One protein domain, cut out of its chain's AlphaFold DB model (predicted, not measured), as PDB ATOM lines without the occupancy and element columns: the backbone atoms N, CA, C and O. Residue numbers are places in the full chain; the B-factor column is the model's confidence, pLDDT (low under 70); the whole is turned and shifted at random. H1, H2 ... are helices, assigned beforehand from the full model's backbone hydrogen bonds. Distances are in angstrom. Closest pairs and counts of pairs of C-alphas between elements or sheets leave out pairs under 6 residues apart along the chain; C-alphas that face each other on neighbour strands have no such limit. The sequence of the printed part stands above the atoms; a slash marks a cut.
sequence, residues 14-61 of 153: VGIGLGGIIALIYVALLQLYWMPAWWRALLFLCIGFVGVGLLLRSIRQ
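AT A GLANCE: This is residues 14 to 61 of the 153 residues of an uncharacterized protein of Marinomonas profundimaris (UniProt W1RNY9). Two long helices, H1 and H2, run side by side in opposite ways as the arms of a flat, open U, joined at one end by residues 34 to 36. The arms come near each other around Gln 31 and Arg 40, close to that link, and a gap lies between them farther along. The printed part has 48 residues with two named helices, H1 then H2, and no named strand; its class is all helix. It is loose, with a radius of gyration of the C-alphas of 12.8 A, and spans 39 by 23 by 7 A.

IN THESE COORDINATES: Find C-alpha 14 at (116.593, 135.453, 88.060); from there H1, residues 14 to 33, runs 28.7 A to C-alpha 33 at (112.163, 110.164, 100.901). After residues 34 to 36, look for C-alpha 37, where H2, residues 37 to 59, begins. H2 is 33.5 A long and ends with C-alpha 59 at (99.726, 138.022, 79.736). Residues 60 and 61 follow it.

HOW THE PARTS SIT: Look first at Gln 31 and Arg 40: their C-alphas, the closest of H1 and H2, are 7.2 A apart. The two helices are close but not clearly touching, with 1 pair of C-alphas within 8 A. They run opposite ways at a shallow tilt of 15 degrees, and their centres are 14.1 A apart. In both H1 and H2, every O i to N i+4 pair is within hydrogen-bond range.

THE WHOLE: The C-alphas of Tyr 33 and Gln 61, the two farthest apart, are 39.6 A apart. Residues 14 to 23, 32 to 38 and 48 to 61 stand free. The link from H1 to H2 is tight, and the printed part has no cut. The mean pLDDT of the printed part is 70.4; look for values under 70 at residues 14 to 16, 28, 30 to 35, 39 to 40 and 54 to 61.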
ATOM      1  N   VAL A  14     115.503 136.421  87.972       58.50
ATOM      2  CA  VAL A  14     116.593 135.453  88.060       58.50
ATOM      3  C   VAL A  14     116.744 134.929  89.489       58.50
ATOM      4  O   VAL A  14     116.762 133.724  89.674       58.50
ATOM      5  N   GLY A  15     116.763 135.793  90.512       60.47
ATOM      6  CA  GLY A  15     116.878 135.362  91.912       60.47
ATOM      7  C   GLY A  15     115.655 134.589  92.419       60.47
ATOM      8  O   GLY A  15     115.792 133.619  93.155       60.47
ATOM      9  N   ILE A  16     114.455 134.971  91.980       67.19
ATOM     10  CA  ILE A  16     113.216 134.249  92.320       67.19
ATOM     11  C   ILE A  16     113.102 132.944  91.546       67.19
ATOM     12  O   ILE A  16     112.660 131.950  92.109       67.19
ATOM     13  N   GLY A  17     113.523 132.934  90.282       70.62
ATOM     14  CA  GLY A  17     113.627 131.718  89.486       70.62
ATOM     15  C   GLY A  17     114.610 130.740  90.116       70.62
ATOM     16  O   GLY A  17     114.254 129.592  90.346       70.62
ATOM     17  N   LEU A  18     115.803 131.208  90.492       75.12
ATOM     18  CA  LEU A  18     116.827 130.391  91.142       75.12
ATOM     19  C   LEU A  18     116.344 129.855  92.497       75.12
ATOM     20  O   LEU A  18     116.447 128.659  92.754       75.12
ATOM     21  N   GLY A  19     115.748 130.711  93.335       72.94
ATOM     22  CA  GLY A  19     115.156 130.298  94.610       72.94
ATOM     23  C   GLY A  19     113.996 129.314  94.434       72.94
ATOM     24  O   GLY A  19     113.880 128.362  95.200       72.94
ATOM     25  N   GLY A  20     113.176 129.492  93.396       76.81
ATOM     26  CA  GLY A  20     112.098 128.571  93.036       76.81
ATOM     27  C   GLY A  20     112.609 127.212  92.556       76.81
ATOM     28  O   GLY A  20     112.058 126.191  92.953       76.81
ATOM     29  N   ILE A  21     113.686 127.181  91.764       76.62
ATOM     30  CA  ILE A  21     114.340 125.943  91.313       76.62
ATOM     31  C   ILE A  21     114.942 125.197  92.505       76.62
ATOM     32  O   ILE A  21     114.723 123.997  92.647       76.62
ATOM     33  N   ILE A  22     115.642 125.901  93.398       78.88
ATOM     34  CA  ILE A  22     116.205 125.308  94.617       78.88
ATOM     35  C   ILE A  22     115.082 124.745  95.497       78.88
ATOM     36  O   ILE A  22     115.158 123.596  95.923       78.88
ATOM     37  N   ALA A  23     114.002 125.502  95.709       76.50
ATOM     38  CA  ALA A  23     112.841 125.031  96.460       76.50
ATOM     39  C   ALA A  23     112.187 123.797  95.809       76.50
ATOM     40  O   ALA A  23     111.841 122.855  96.517       76.50
ATOM     41  N   LEU A  24     112.072 123.755  94.476       74.75
ATOM     42  CA  LEU A  24     111.566 122.591  93.738       74.75
ATOM     43  C   LEU A  24     112.451 121.354  93.925       74.75
ATOM     44  O   LEU A  24     111.924 120.265  94.129       74.75
ATOM     45  N   ILE A  25     113.776 121.519  93.903       76.88
ATOM     46  CA  ILE A  25     114.734 120.430  94.141       76.88
ATOM     47  C   ILE A  25     114.583 119.890  95.568       76.88
ATOM     48  O   ILE A  25     114.483 118.678  95.754       76.88
ATOM     49  N   TYR A  26     114.489 120.769  96.570       74.25
ATOM     50  CA  TYR A  26     114.256 120.364  97.960       74.25
ATOM     51  C   TYR A  26     112.910 119.653  98.149       74.25
ATOM     52  O   TYR A  26     112.850 118.642  98.843       74.25
ATOM     53  N   VAL A  27     111.840 120.129  97.504       70.88
ATOM     54  CA  VAL A  27     110.516 119.485  97.544       70.88
ATOM     55  C   VAL A  27     110.533 118.118  96.851       70.88
ATOM     56  O   VAL A  27     109.919 117.181  97.355       70.88
ATOM     57  N   ALA A  28     111.260 117.968  95.740       69.38
ATOM     58  CA  ALA A  28     111.421 116.688  95.048       69.38
ATOM     59  C   ALA A  28     112.210 115.671  95.893       69.38
ATOM     60  O   ALA A  28     111.812 114.511  95.996       69.38
ATOM     61  N   LEU A  29     113.280 116.119  96.562       71.75
ATOM     62  CA  LEU A  29     114.026 115.318  97.540       71.75
ATOM     63  C   LEU A  29     113.129 114.879  98.708       71.75
ATOM     64  O   LEU A  29     113.154 113.712  99.096       71.75
ATOM     65  N   LEU A  30     112.281 115.780  99.216       67.56
ATOM     66  CA  LEU A  30     111.320 115.475 100.281       67.56
ATOM     67  C   LEU A  30     110.239 114.472  99.824       67.56
ATOM     68  O   LEU A  30     109.878 113.556 100.568       67.56
ATOM     69  N   GLN A  31     109.744 114.609  98.586       63.72
ATOM     70  CA  GLN A  31     108.774 113.691  97.973       63.72
ATOM     71  C   GLN A  31     109.322 112.269  97.817       63.72
ATOM     72  O   GLN A  31     108.559 111.311  97.992       63.72
ATOM     73  N   LEU A  32     110.607 112.141  97.470       66.25
ATOM     74  CA  LEU A  32     111.270 110.859  97.242       66.25
ATOM     75  C   LEU A  32     111.477 110.086  98.549       66.25
ATOM     76  O   LEU A  32     111.318 108.869  98.564       66.25
ATOM     77  N   TYR A  33     111.792 110.796  99.638       68.00
ATOM     78  CA  TYR A  33     112.163 110.164 100.901       68.00
ATOM     79  C   TYR A  33     111.005 109.952 101.888       68.00
ATOM     80  O   TYR A  33     111.116 109.033 102.696       68.00
ATOM     81  N   TRP A  34     109.918 110.753 101.868       67.38
ATOM     82  CA  TRP A  34     109.018 110.757 103.042       67.38
ATOM     83  C   TRP A  34     107.491 110.887 102.843       67.38
ATOM     84  O   TRP A  34     106.756 110.618 103.792       67.38
ATOM     85  N   MET A  35     106.949 111.276 101.678       64.06
ATOM     86  CA  MET A  35     105.538 111.734 101.616       64.06
ATOM     87  C   MET A  35     104.487 110.715 101.106       64.06
ATOM     88  O   MET A  35     104.666 110.152 100.019       64.06
ATOM     89  N   PRO A  36     103.326 110.579 101.799       71.56
ATOM     90  CA  PRO A  36     102.137 109.846 101.337       71.56
ATOM     91  C   PRO A  36     101.515 110.410 100.046       71.56
ATOM     92  O   PRO A  36     101.615 111.603  99.754       71.56
ATOM     93  N   ALA A  37     100.799 109.572  99.289       72.31
ATOM     94  CA  ALA A  37     100.294 109.905  97.949       72.31
ATOM     95  C   ALA A  37      99.379 111.150  97.878       72.31
ATOM     96  O   ALA A  37      99.477 111.931  96.934       72.31
ATOM     97  N   TRP A  38      98.531 111.389  98.883       72.19
ATOM     98  CA  TRP A  38      97.602 112.531  98.909       72.19
ATOM     99  C   TRP A  38      98.310 113.883  99.091       72.19
ATOM    100  O   TRP A  38      97.915 114.886  98.497       72.19
ATOM    101  N   TRP A  39      99.426 113.901  99.821       67.88
ATOM    102  CA  TRP A  39     100.282 115.078  99.962       67.88
ATOM    103  C   TRP A  39     100.991 115.452  98.649       67.88
ATOM    104  O   TRP A  39     101.228 116.630  98.380       67.88
ATOM    105  N   ARG A  40     101.288 114.463  97.793       67.88
ATOM    106  CA  ARG A  40     101.854 114.706  96.455       67.88
ATOM    107  C   ARG A  40     100.855 115.440  95.561       67.88
ATOM    108  O   ARG A  40     101.229 116.409  94.908       67.88
ATOM    109  N   ALA A  41      99.587 115.020  95.580       71.44
ATOM    110  CA  ALA A  41      98.524 115.653  94.801       71.44
ATOM    111  C   ALA A  41      98.339 117.135  95.176       71.44
ATOM    112  O   ALA A  41      98.232 117.980  94.289       71.44
ATOM    113  N   LEU A  42      98.390 117.460  96.473       78.12
ATOM    114  CA  LEU A  42      98.240 118.827  96.985       78.12
ATOM    115  C   LEU A  42      99.381 119.752  96.517       78.12
ATOM    116  O   LEU A  42      99.130 120.875  96.079       78.12
ATOM    117  N   LEU A  43     100.626 119.257  96.510       73.06
ATOM    118  CA  LEU A  43     101.780 120.001  95.993       73.06
ATOM    119  C   LEU A  43     101.675 120.297  94.492       73.06
ATOM    120  O   LEU A  43     101.908 121.435  94.082       73.06
ATOM    121  N   PHE A  44     101.300 119.310  93.671       73.12
ATOM    122  CA  PHE A  44     101.122 119.527  92.230       73.12
ATOM    123  C   PHE A  44      99.999 120.526  91.936       73.12
ATOM    124  O   PHE A  44     100.148 121.368  91.051       73.12
ATOM    125  N   LEU A  45      98.919 120.497  92.723       78.25
ATOM    126  CA  LEU A  45      97.826 121.466  92.637       78.25
ATOM    127  C   LEU A  45      98.311 122.890  92.947       78.25
ATOM    128  O   LEU A  45      98.035 123.814  92.181       78.25
ATOM    129  N   CYS A  46      99.098 123.071  94.013       77.38
ATOM    130  CA  CYS A  46      99.694 124.366  94.352       77.38
ATOM    131  C   CYS A  46     100.666 124.871  93.278       77.38
ATOM    132  O   CYS A  46     100.583 126.035  92.887       77.38
ATOM    133  N   ILE A  47     101.560 124.018  92.766       77.88
ATOM    134  CA  ILE A  47     102.502 124.391  91.696       77.88
ATOM    135  C   ILE A  47     101.737 124.780  90.427       77.88
ATOM    136  O   ILE A  47     102.055 125.798  89.809       77.88
ATOM    137  N   GLY A  48     100.693 124.025  90.074       76.38
ATOM    138  CA  GLY A  48      99.802 124.340  88.959       76.38
ATOM    139  C   GLY A  48      99.132 125.706  89.124       76.38
ATOM    140  O   GLY A  48      99.198 126.534  88.216       76.38
ATOM    141  N   PHE A  49      98.573 125.996  90.303       78.88
ATOM    142  CA  PHE A  49      97.967 127.297  90.605       78.88
ATOM    143  C   PHE A  49      98.967 128.453  90.514       78.88
ATOM    144  O   PHE A  49      98.654 129.499  89.941       78.88
ATOM    145  N   VAL A  50     100.183 128.271  91.035       77.69
ATOM    146  CA  VAL A  50     101.248 129.277  90.938       77.69
ATOM    147  C   VAL A  50     101.654 129.492  89.478       77.69
ATOM    148  O   VAL A  50     101.758 130.638  89.042       77.69
ATOM    149  N   GLY A  51     101.820 128.420  88.699       75.06
ATOM    150  CA  GLY A  51     102.144 128.488  87.274       75.06
ATOM    151  C   GLY A  51     101.077 129.225  86.462       75.06
ATOM    152  O   GLY A  51     101.398 130.137  85.697       75.06
ATOM    153  N   VAL A  52      99.801 128.908  86.688       77.12
ATOM    154  CA  VAL A  52      98.660 129.587  86.053       77.12
ATOM    155  C   VAL A  52      98.594 131.058  86.472       77.12
ATOM    156  O   VAL A  52      98.421 131.933  85.621       77.12
ATOM    157  N   GLY A  53      98.807 131.364  87.754       73.94
ATOM    158  CA  GLY A  53      98.870 132.737  88.255       73.94
ATOM    159  C   GLY A  53     100.001 133.554  87.616       73.94
ATOM    160  O   GLY A  53      99.799 134.715  87.245       73.94
ATOM    161  N   LEU A  54     101.177 132.949  87.425       69.88
ATOM    162  CA  LEU A  54     102.313 133.573  86.741       69.88
ATOM    163  C   LEU A  54     102.044 133.780  85.244       69.88
ATOM    164  O   LEU A  54     102.348 134.857  84.727       69.88
ATOM    165  N   LEU A  55     101.422 132.813  84.565       69.19
ATOM    166  CA  LEU A  55     100.997 132.931  83.163       69.19
ATOM    167  C   LEU A  55      99.983 134.064  82.971       69.19
ATOM    168  O   LEU A  55     100.200 134.957  82.151       69.19
ATOM    169  N   LEU A  56      98.928 134.097  83.789       68.62
ATOM    170  CA  LEU A  56      97.930 135.171  83.790       68.62
ATOM    171  C   LEU A  56      98.567 136.539  84.044       68.62
ATOM    172  O   LEU A  56      98.205 137.528  83.403       68.62
ATOM    173  N   ARG A  57      99.542 136.613  84.954       59.97
ATOM    174  CA  ARG A  57     100.285 137.847  85.231       59.97
ATOM    175  C   ARG A  57     101.172 138.269  84.059       59.97
ATOM    176  O   ARG A  57     101.262 139.466  83.792       59.97
ATOM    177  N   SER A  58     101.808 137.321  83.373       53.75
ATOM    178  CA  SER A  58     102.648 137.588  82.199       53.75
ATOM    179  C   SER A  58     101.821 138.154  81.043       53.75
ATOM    180  O   SER A  58     102.176 139.177  80.461       53.75
ATOM    181  N   ILE A  59     100.647 137.567  80.787       60.66
ATOM    182  CA  ILE A  59      99.726 138.022  79.736       60.66
ATOM    183  C   ILE A  59      99.130 139.402  80.074       60.66
ATOM    184  O   ILE A  59      98.903 140.223  79.188       60.66
ATOM    185  N   ARG A  60      98.921 139.703  81.363       54.78
ATOM    186  CA  ARG A  60      98.356 140.981  81.835       54.78
ATOM    187  C   ARG A  60      99.375 142.108  82.026       54.78
ATOM    188  O   ARG A  60      99.015 143.116  82.646       54.78
ATOM    189  N   GLN A  61     100.620 141.993  81.549       53.88
ATOM    190  CA  GLN A  61     101.567 143.107  81.666       53.88
ATOM    191  C   GLN A  61     101.062 144.316  80.857       53.88
ATOM    192  O   GLN A  61     100.994 144.253  79.627       53.88
TER     193      GLN A  61